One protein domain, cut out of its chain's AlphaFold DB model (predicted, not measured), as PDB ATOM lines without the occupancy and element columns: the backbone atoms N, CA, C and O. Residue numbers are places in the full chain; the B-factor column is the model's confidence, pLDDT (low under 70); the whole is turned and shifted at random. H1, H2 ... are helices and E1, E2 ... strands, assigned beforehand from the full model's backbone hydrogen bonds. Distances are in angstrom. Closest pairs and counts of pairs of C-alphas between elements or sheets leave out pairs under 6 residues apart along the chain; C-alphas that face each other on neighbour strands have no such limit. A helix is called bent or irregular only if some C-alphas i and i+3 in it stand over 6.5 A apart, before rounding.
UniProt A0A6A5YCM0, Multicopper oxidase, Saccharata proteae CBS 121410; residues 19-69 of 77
ATOM      1  N   ALA A  19     -25.575  10.918 -39.531       97.31
ATOM      2  CA  ALA A  19     -25.374  10.067 -38.370       97.31
ATOM      3  C   ALA A  19     -25.893   8.652 -38.701       97.31
ATOM      4  O   ALA A  19     -27.079   8.488 -38.980       97.31
ATOM      5  N   TRP A  20     -25.003   7.652 -38.728       97.69
ATOM      6  CA  TRP A  20     -25.314   6.279 -39.151       97.69
ATOM      7  C   TRP A  20     -25.209   5.289 -37.983       97.69
ATOM      8  O   TRP A  20     -24.094   5.086 -37.489       97.69
ATOM      9  N   PRO A  21     -26.307   4.647 -37.549       96.44
ATOM     10  CA  PRO A  21     -26.249   3.611 -36.525       96.44
ATOM     11  C   PRO A  21     -25.657   2.305 -37.075       96.44
ATOM     12  O   PRO A  21     -25.878   1.921 -38.228       96.44
ATOM     13  N   MET A  22     -24.912   1.602 -36.230       96.19
ATOM     14  CA  MET A  22     -24.397   0.258 -36.465       96.19
ATOM     15  C   MET A  22     -24.604  -0.561 -35.194       96.19
ATOM     16  O   MET A  22     -23.818  -0.490 -34.252       96.19
ATOM     17  N   HIS A  23     -25.612  -1.425 -35.229       96.25
ATOM     18  CA  HIS A  23     -26.021  -2.218 -34.077       96.25
ATOM     19  C   HIS A  23     -26.127  -3.708 -34.392       96.25
ATOM     20  O   HIS A  23     -26.147  -4.162 -35.545       96.25
ATOM     21  N   CYS A  24     -26.225  -4.505 -33.332       96.31
ATOM     22  CA  CYS A  24     -26.656  -5.886 -33.447       96.31
ATOM     23  C   CYS A  24     -28.150  -5.933 -33.789       96.31
ATOM     24  O   CYS A  24     -28.975  -5.558 -32.975       96.31
ATOM     25  N   HIS A  25     -28.534  -6.488 -34.939       95.81
ATOM     26  CA  HIS A  25     -29.936  -6.493 -35.395       95.81
ATOM     27  C   HIS A  25     -30.884  -7.454 -34.623       95.81
ATOM     28  O   HIS A  25     -31.964  -7.810 -35.100       95.81
ATOM     29  N   ILE A  26     -30.472  -7.911 -33.441       95.88
ATOM     30  CA  ILE A  26     -31.292  -8.651 -32.482       95.88
ATOM     31  C   ILE A  26     -31.907  -7.619 -31.534       95.88
ATOM     32  O   ILE A  26     -31.161  -6.924 -30.851       95.88
ATOM     33  N   GLY A  27     -33.241  -7.537 -31.486       92.31
ATOM     34  CA  GLY A  27     -33.961  -6.448 -30.808       92.31
ATOM     35  C   GLY A  27     -33.485  -6.197 -29.379       92.31
ATOM     36  O   GLY A  27     -32.996  -5.115 -29.084       92.31
ATOM     37  N   TRP A  28     -33.491  -7.231 -28.535       94.50
ATOM     38  CA  TRP A  28     -33.047  -7.103 -27.144       94.50
ATOM     39  C   TRP A  28     -31.555  -6.763 -27.005       94.50
ATOM     40  O   TRP A  28     -31.188  -6.083 -26.065       94.50
ATOM     41  N   HIS A  29     -30.684  -7.149 -27.948       94.94
ATOM     42  CA  HIS A  29     -29.288  -6.697 -27.901       94.94
ATOM     43  C   HIS A  29     -29.153  -5.206 -28.234       94.94
ATOM     44  O   HIS A  29     -28.261  -4.565 -27.691       94.94
ATOM     45  N   THR A  30     -29.988  -4.665 -29.133       93.62
ATOM     46  CA  THR A  30     -29.986  -3.218 -29.425       93.62
ATOM     47  C   THR A  30     -30.522  -2.439 -28.227       93.62
ATOM     48  O   THR A  30     -29.818  -1.557 -27.754       93.62
ATOM     49  N   SER A  31     -31.677  -2.841 -27.679       93.12
ATOM     50  CA  SER A  31     -32.267  -2.259 -26.462       93.12
ATOM     51  C   SER A  31     -31.328  -2.322 -25.247       93.12
ATOM     52  O   SER A  31     -31.319  -1.416 -24.422       93.12
ATOM     53  N   ASP A  32     -30.484  -3.356 -25.153       94.06
ATOM     54  CA  ASP A  32     -29.462  -3.496 -24.101       94.06
ATOM     55  C   ASP A  32     -28.164  -2.703 -24.391       94.06
ATOM     56  O   ASP A  32     -27.215  -2.743 -23.601       94.06
ATOM     57  N   GLY A  33     -28.085  -1.996 -25.525       92.88
ATOM     58  CA  GLY A  33     -27.002  -1.062 -25.844       92.88
ATOM     59  C   GLY A  33     -25.910  -1.565 -26.767       92.88
ATOM     60  O   GLY A  33     -24.828  -0.976 -26.819       92.88
ATOM     61  N   PHE A  34     -26.154  -2.642 -27.512       95.44
ATOM     62  CA  PHE A  34     -25.225  -3.094 -28.542       95.44
ATOM     63  C   PHE A  34     -25.380  -2.281 -29.837       95.44
ATOM     64  O   PHE A  34     -25.702  -2.833 -30.896       95.44
ATOM     65  N   ASP A  35     -25.090  -0.986 -29.741       94.50
ATOM     66  CA  ASP A  35     -25.097  -0.017 -30.834       94.50
ATOM     67  C   ASP A  35     -23.888   0.933 -30.768       94.50
ATOM     68  O   ASP A  35     -23.296   1.167 -29.711       94.50
ATOM     69  N   ILE A  36     -23.515   1.469 -31.928       95.19
ATOM     70  CA  ILE A  36     -22.639   2.627 -32.082       95.19
ATOM     71  C   ILE A  36     -23.197   3.529 -33.185       95.19
ATOM     72  O   ILE A  36     -23.711   3.049 -34.189       95.19
ATOM     73  N   GLN A  37     -22.968   4.837 -33.078       96.56
ATOM     74  CA  GLN A  37     -23.299   5.781 -34.143       96.56
ATOM     75  C   GLN A  37     -22.043   6.384 -34.773       96.56
ATOM     76  O   GLN A  37     -21.167   6.924 -34.093       96.56
ATOM     77  N   ILE A  38     -21.977   6.339 -36.101       97.81
ATOM     78  CA  ILE A  38     -20.907   6.927 -36.900       97.81
ATOM     79  C   ILE A  38     -21.371   8.302 -37.375       97.81
ATOM     80  O   ILE A  38     -22.260   8.412 -38.215       97.81
ATOM     81  N   LEU A  39     -20.763   9.359 -36.837       97.81
ATOM     82  CA  LEU A  39     -21.013  10.725 -37.289       97.81
ATOM     83  C   LEU A  39     -20.101  11.058 -38.476       97.81
ATOM     84  O   LEU A  39     -18.951  11.471 -38.309       97.81
ATOM     85  N   GLU A  40     -20.616  10.859 -39.682       98.44
ATOM     86  CA  GLU A  40     -19.870  11.000 -40.925       98.44
ATOM     87  C   GLU A  40     -19.973  12.424 -41.485       98.44
ATOM     88  O   GLU A  40     -21.065  12.941 -41.707       98.44
ATOM     89  N   ARG A  41     -18.819  13.055 -41.759       98.19
ATOM     90  CA  ARG A  41     -18.732  14.373 -42.424       98.19
ATOM     91  C   ARG A  41     -19.679  15.415 -41.808       98.19
ATOM     92  O   ARG A  41     -20.390  16.117 -42.515       98.19
ATOM     93  N   HIS A  42     -19.655  15.546 -40.478       97.19
ATOM     94  CA  HIS A  42     -20.568  16.393 -39.694       97.19
ATOM     95  C   HIS A  42     -20.835  17.797 -40.276       97.19
ATOM     96  O   HIS A  42     -21.976  18.255 -40.289       97.19
ATOM     97  N   SER A  43     -19.801  18.480 -40.781       96.94
ATOM     98  CA  SER A  43     -19.930  19.817 -41.384       96.94
ATOM     99  C   SER A  43     -20.850  19.860 -42.605       96.94
ATOM    100  O   SER A  43     -21.433  20.904 -42.894       96.94
ATOM    101  N   ASP A  44     -20.986  18.735 -43.300       98.12
ATOM    102  CA  ASP A  44     -21.693  18.616 -44.568       98.12
ATOM    103  C   ASP A  44     -23.159  18.198 -44.360       98.12
ATOM    104  O   ASP A  44     -23.953  18.299 -45.290       98.12
ATOM    105  N   ILE A  45     -23.536  17.783 -43.142       97.44
ATOM    106  CA  ILE A  45     -24.894  17.325 -42.797       97.44
ATOM    107  C   ILE A  45     -25.888  18.492 -42.796       97.44
ATOM    108  O   ILE A  45     -26.991  18.383 -43.327       97.44
ATOM    109  N   ARG A  46     -25.509  19.633 -42.202       93.94
ATOM    110  CA  ARG A  46     -26.415  20.770 -41.953       93.94
ATOM    111  C   ARG A  46     -27.226  21.220 -43.183       93.94
ATOM    112  O   ARG A  46     -28.423  21.427 -43.025       93.94
ATOM    113  N   PRO A  47     -26.647  21.416 -44.381       96.69
ATOM    114  CA  PRO A  47     -27.421  21.857 -45.542       96.69
ATOM    115  C   PRO A  47     -28.335  20.776 -46.150       96.69
ATOM    116  O   PRO A  47     -29.121  21.108 -47.033       96.69
ATOM    117  N   LEU A  48     -28.232  19.508 -45.728       96.62
ATOM    118  CA  LEU A  48     -28.991  18.381 -46.291       96.62
ATOM    119  C   LEU A  48     -30.325  18.121 -45.579       96.62
ATOM    120  O   LEU A  48     -31.133  17.334 -46.067       96.62
ATOM    121  N   LEU A  49     -30.550  18.753 -44.425       96.00
ATOM    122  CA  LEU A  49     -31.701  18.491 -43.567       96.00
ATOM    123  C   LEU A  49     -32.741  19.609 -43.651       96.00
ATOM    124  O   LEU A  49     -32.408  20.795 -43.617       96.00
ATOM    125  N   ASP A  50     -34.010  19.210 -43.668       97.38
ATOM    126  CA  ASP A  50     -35.135  20.106 -43.416       97.38
ATOM    127  C   ASP A  50     -35.348  20.232 -41.899       97.38
ATOM    128  O   ASP A  50     -35.917  19.357 -41.241       97.38
ATOM    129  N   TYR A  51     -34.840  21.327 -41.335       96.44
ATOM    130  CA  TYR A  51     -34.939  21.585 -39.901       96.44
ATOM    131  C   TYR A  51     -36.344  21.974 -39.455       96.44
ATOM    132  O   TYR A  51     -36.656  21.771 -38.287       96.44
ATOM    133  N   ASP A  52     -37.190  22.493 -40.339       98.06
ATOM    134  CA  ASP A  52     -38.547  22.883 -39.961       98.06
ATOM    135  C   ASP A  52     -39.401  21.624 -39.750       98.06
ATOM    136  O   ASP A  52     -40.091  21.490 -38.734       98.06
ATOM    137  N   VAL A  53     -39.279  20.640 -40.649       98.06
ATOM    138  CA  VAL A  53     -39.927  19.327 -40.492       98.06
ATOM    139  C   VAL A  53     -39.382  18.583 -39.274       98.06
ATOM    140  O   VAL A  53     -40.155  18.040 -38.485       98.06
ATOM    141  N   MET A  54     -38.061  18.570 -39.081       97.38
ATOM    142  CA  MET A  54     -37.468  17.881 -37.934       97.38
ATOM    143  C   MET A  54     -37.909  18.513 -36.607       97.38
ATOM    144  O   MET A  54     -38.382  17.805 -35.721       97.38
ATOM    145  N   ASN A  55     -37.809  19.839 -36.481       98.25
ATOM    146  CA  ASN A  55     -38.148  20.529 -35.238       98.25
ATOM    147  C   ASN A  55     -39.642  20.415 -34.915       98.25
ATOM    148  O   ASN A  55     -39.985  20.167 -33.764       98.25
ATOM    149  N   SER A  56     -40.526  20.527 -35.913       98.50
ATOM    150  CA  SER A  56     -41.971  20.365 -35.685       98.50
ATOM    151  C   SER A  56     -42.341  18.954 -35.214       98.50
ATOM    152  O   SER A  56     -43.187  18.810 -34.330       98.50
ATOM    153  N   ASN A  57     -41.669  17.913 -35.717       98.25
ATOM    154  CA  ASN A  57     -41.834  16.552 -35.199       98.25
ATOM    155  C   ASN A  57     -41.315  16.417 -33.758       98.25
ATOM    156  O   ASN A  57     -41.983  15.799 -32.931       98.25
ATOM    157  N   CYS A  58     -40.164  17.016 -33.434       98.31
ATOM    158  CA  CYS A  58     -39.637  17.020 -32.067       98.31
ATOM    159  C   CYS A  58     -40.579  17.733 -31.084       98.31
ATOM    160  O   CYS A  58     -40.775  17.256 -29.967       98.31
ATOM    161  N   GLU A  59     -41.183  18.853 -31.488       98.56
ATOM    162  CA  GLU A  59     -42.169  19.583 -30.679       98.56
ATOM    163  C   GLU A  59     -43.434  18.749 -30.439       98.56
ATOM    164  O   GLU A  59     -43.917  18.662 -29.304       98.56
ATOM    165  N   ALA A  60     -43.944  18.087 -31.484       98.50
ATOM    166  CA  ALA A  60     -45.098  17.200 -31.377       98.50
ATOM    167  C   ALA A  60     -44.822  16.012 -30.441       98.50
ATOM    168  O   ALA A  60     -45.634  15.725 -29.562       98.50
ATOM    169  N   TRP A  61     -43.657  15.369 -30.581       97.94
ATOM    170  CA  TRP A  61     -43.238  14.274 -29.705       97.94
ATOM    171  C   TRP A  61     -43.082  14.725 -28.255       97.94
ATOM    172  O   TRP A  61     -43.614  14.086 -27.358       97.94
ATOM    173  N   SER A  62     -42.414  15.857 -28.022       97.62
ATOM    174  CA  SER A  62     -42.192  16.378 -26.667       97.62
ATOM    175  C   SER A  62     -43.505  16.693 -25.948       97.62
ATOM    176  O   SER A  62     -43.610  16.485 -24.743       97.62
ATOM    177  N   THR A  63     -44.509  17.176 -26.687       98.44
ATOM    178  CA  THR A  63     -45.856  17.413 -26.149       98.44
ATOM    179  C   THR A  63     -46.522  16.094 -25.769       98.44
ATOM    180  O   THR A  63     -46.956  15.933 -24.634       98.44
ATOM    181  N   TYR A  64     -46.538  15.127 -26.690       98.06
ATOM    182  CA  TYR A  64     -47.113  13.803 -26.452       98.06
ATOM    183  C   TYR A  64     -46.459  13.083 -25.263       98.06
ATOM    184  O   TYR A  64     -47.159  12.595 -24.380       98.06
ATOM    185  N   ALA A  65     -45.126  13.052 -25.216       97.62
ATOM    186  CA  ALA A  65     -44.378  12.372 -24.166       97.62
ATOM    187  C   ALA A  65     -44.661  12.967 -22.777       97.62
ATOM    188  O   ALA A  65     -44.729  12.228 -21.799       97.62
ATOM    189  N   ALA A  66     -44.858  14.287 -22.696       97.25
ATOM    190  CA  ALA A  66     -45.229  14.958 -21.456       97.25
ATOM    191  C   ALA A  66     -46.691  14.703 -21.054       97.25
ATOM    192  O   ALA A  66     -46.960  14.497 -19.875       97.25
ATOM    193  N   ASP A  67     -47.624  14.717 -22.010       98.38
ATOM    194  CA  ASP A  67     -49.054  14.517 -21.738       98.38
ATOM    195  C   ASP A  67     -49.373  13.079 -21.292       98.38
ATOM    196  O   ASP A  67     -50.275  12.870 -20.481       98.38
ATOM    197  N   GLU A  68     -48.626  12.098 -21.802       97.88
ATOM    198  CA  GLU A  68     -48.816  10.673 -21.506       97.88
ATOM    199  C   GLU A  68     -47.834  10.127 -20.450       97.88
ATOM    200  O   GLU A  68     -47.806   8.917 -20.221       97.88
ATOM    201  N   ASP A  69     -47.033  10.993 -19.812       96.31
ATOM    202  CA  ASP A  69     -45.997  10.616 -18.836       96.31
ATOM    203  C   ASP A  69     -45.092   9.468 -19.345       96.31
ATOM    204  O   ASP A  69     -44.797   8.509 -18.625       96.31
TER     205      ASP A  69
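This is residues 19 to 69 of the 77 residues of the protein "Multicopper oxidase" of Saccharata proteae CBS 121410 (UniProt A0A6A5YCM0). The model is an open, flat C: a ribbon of two antiparallel strands, E1 and E2, makes one arm, with the short helix H1 in the loop at its far end, and the long helix H3 makes the other arm. The short helix H2 sits at the bend between the arms, the space between them is empty, and residues 46 to 69 stand free. The printed part has 51 residues, with three named helices and two named strands in the order E1, H1, E2, H2, H3; the sheet's order is E1 - E2, antiparallel, and the class is mixed, helices and strands. The whole is only just extended, close to loose, with a radius of gyration of the C-alphas of 15.0 A and spans of 35 by 30 by 12 A.

Find C-alpha 19 at (-25.374, 10.067, -38.370); from there the strand E1 runs over residues 19 to 23, 13.0 A from first to last C-alpha. Next comes the helix H1, residues 27 to 31, 6.3 A long. The strand E2 begins at C-alpha 35, at (-25.097, -0.017, -30.834), and takes in residues 35 to 40, 15.8 A long. The helix H2 follows at residues 42 to 48, 10.9 A long; it is irregular, but only just, with C-alphas 44 and 47 at 6.7 A. The helix H3 holds residues 51 to 67, 24.1 A long, and ends at C-alpha 67, at (-49.054, 14.517, -21.738).

Look first at the sheet, where E1 and E2 are antiparallel neighbours with 154 degrees between their directions. C-alphas 19 and 39 face each other at 4.5 A, and 23 and 35 at 4.0 A. N 22 and O 36, 2.8 A apart, are within hydrogen-bond range, and so are N 38 and O 20, also at 2.8 A. Beyond the strands, the closest C-alphas of E1 and H1 are those of His 23 and Thr 30, 6.2 A apart. E1 and H2 are only just apart, their closest C-alphas at 8.1 A. H2 and H3 are apart, and H3 is apart from E1, E2 and H1 too. In H1 and H3 every O i to N i+4 pair is within hydrogen-bond range; in H2 0 of 3 are, with 2 of 4 O i to N i+3 pairs within range.

The two C-alphas farthest apart are those of Arg 41 and Glu 68, at 36.8 A, and the first and last printed C-alphas, of Ala 19 and Asp 69, are 28.4 A apart. The printed part has no cut, and its four links between named elements are tight. Read the B-factor column for the model's confidence: the mean pLDDT of the printed part is 96.7, and no printed residue is under 70.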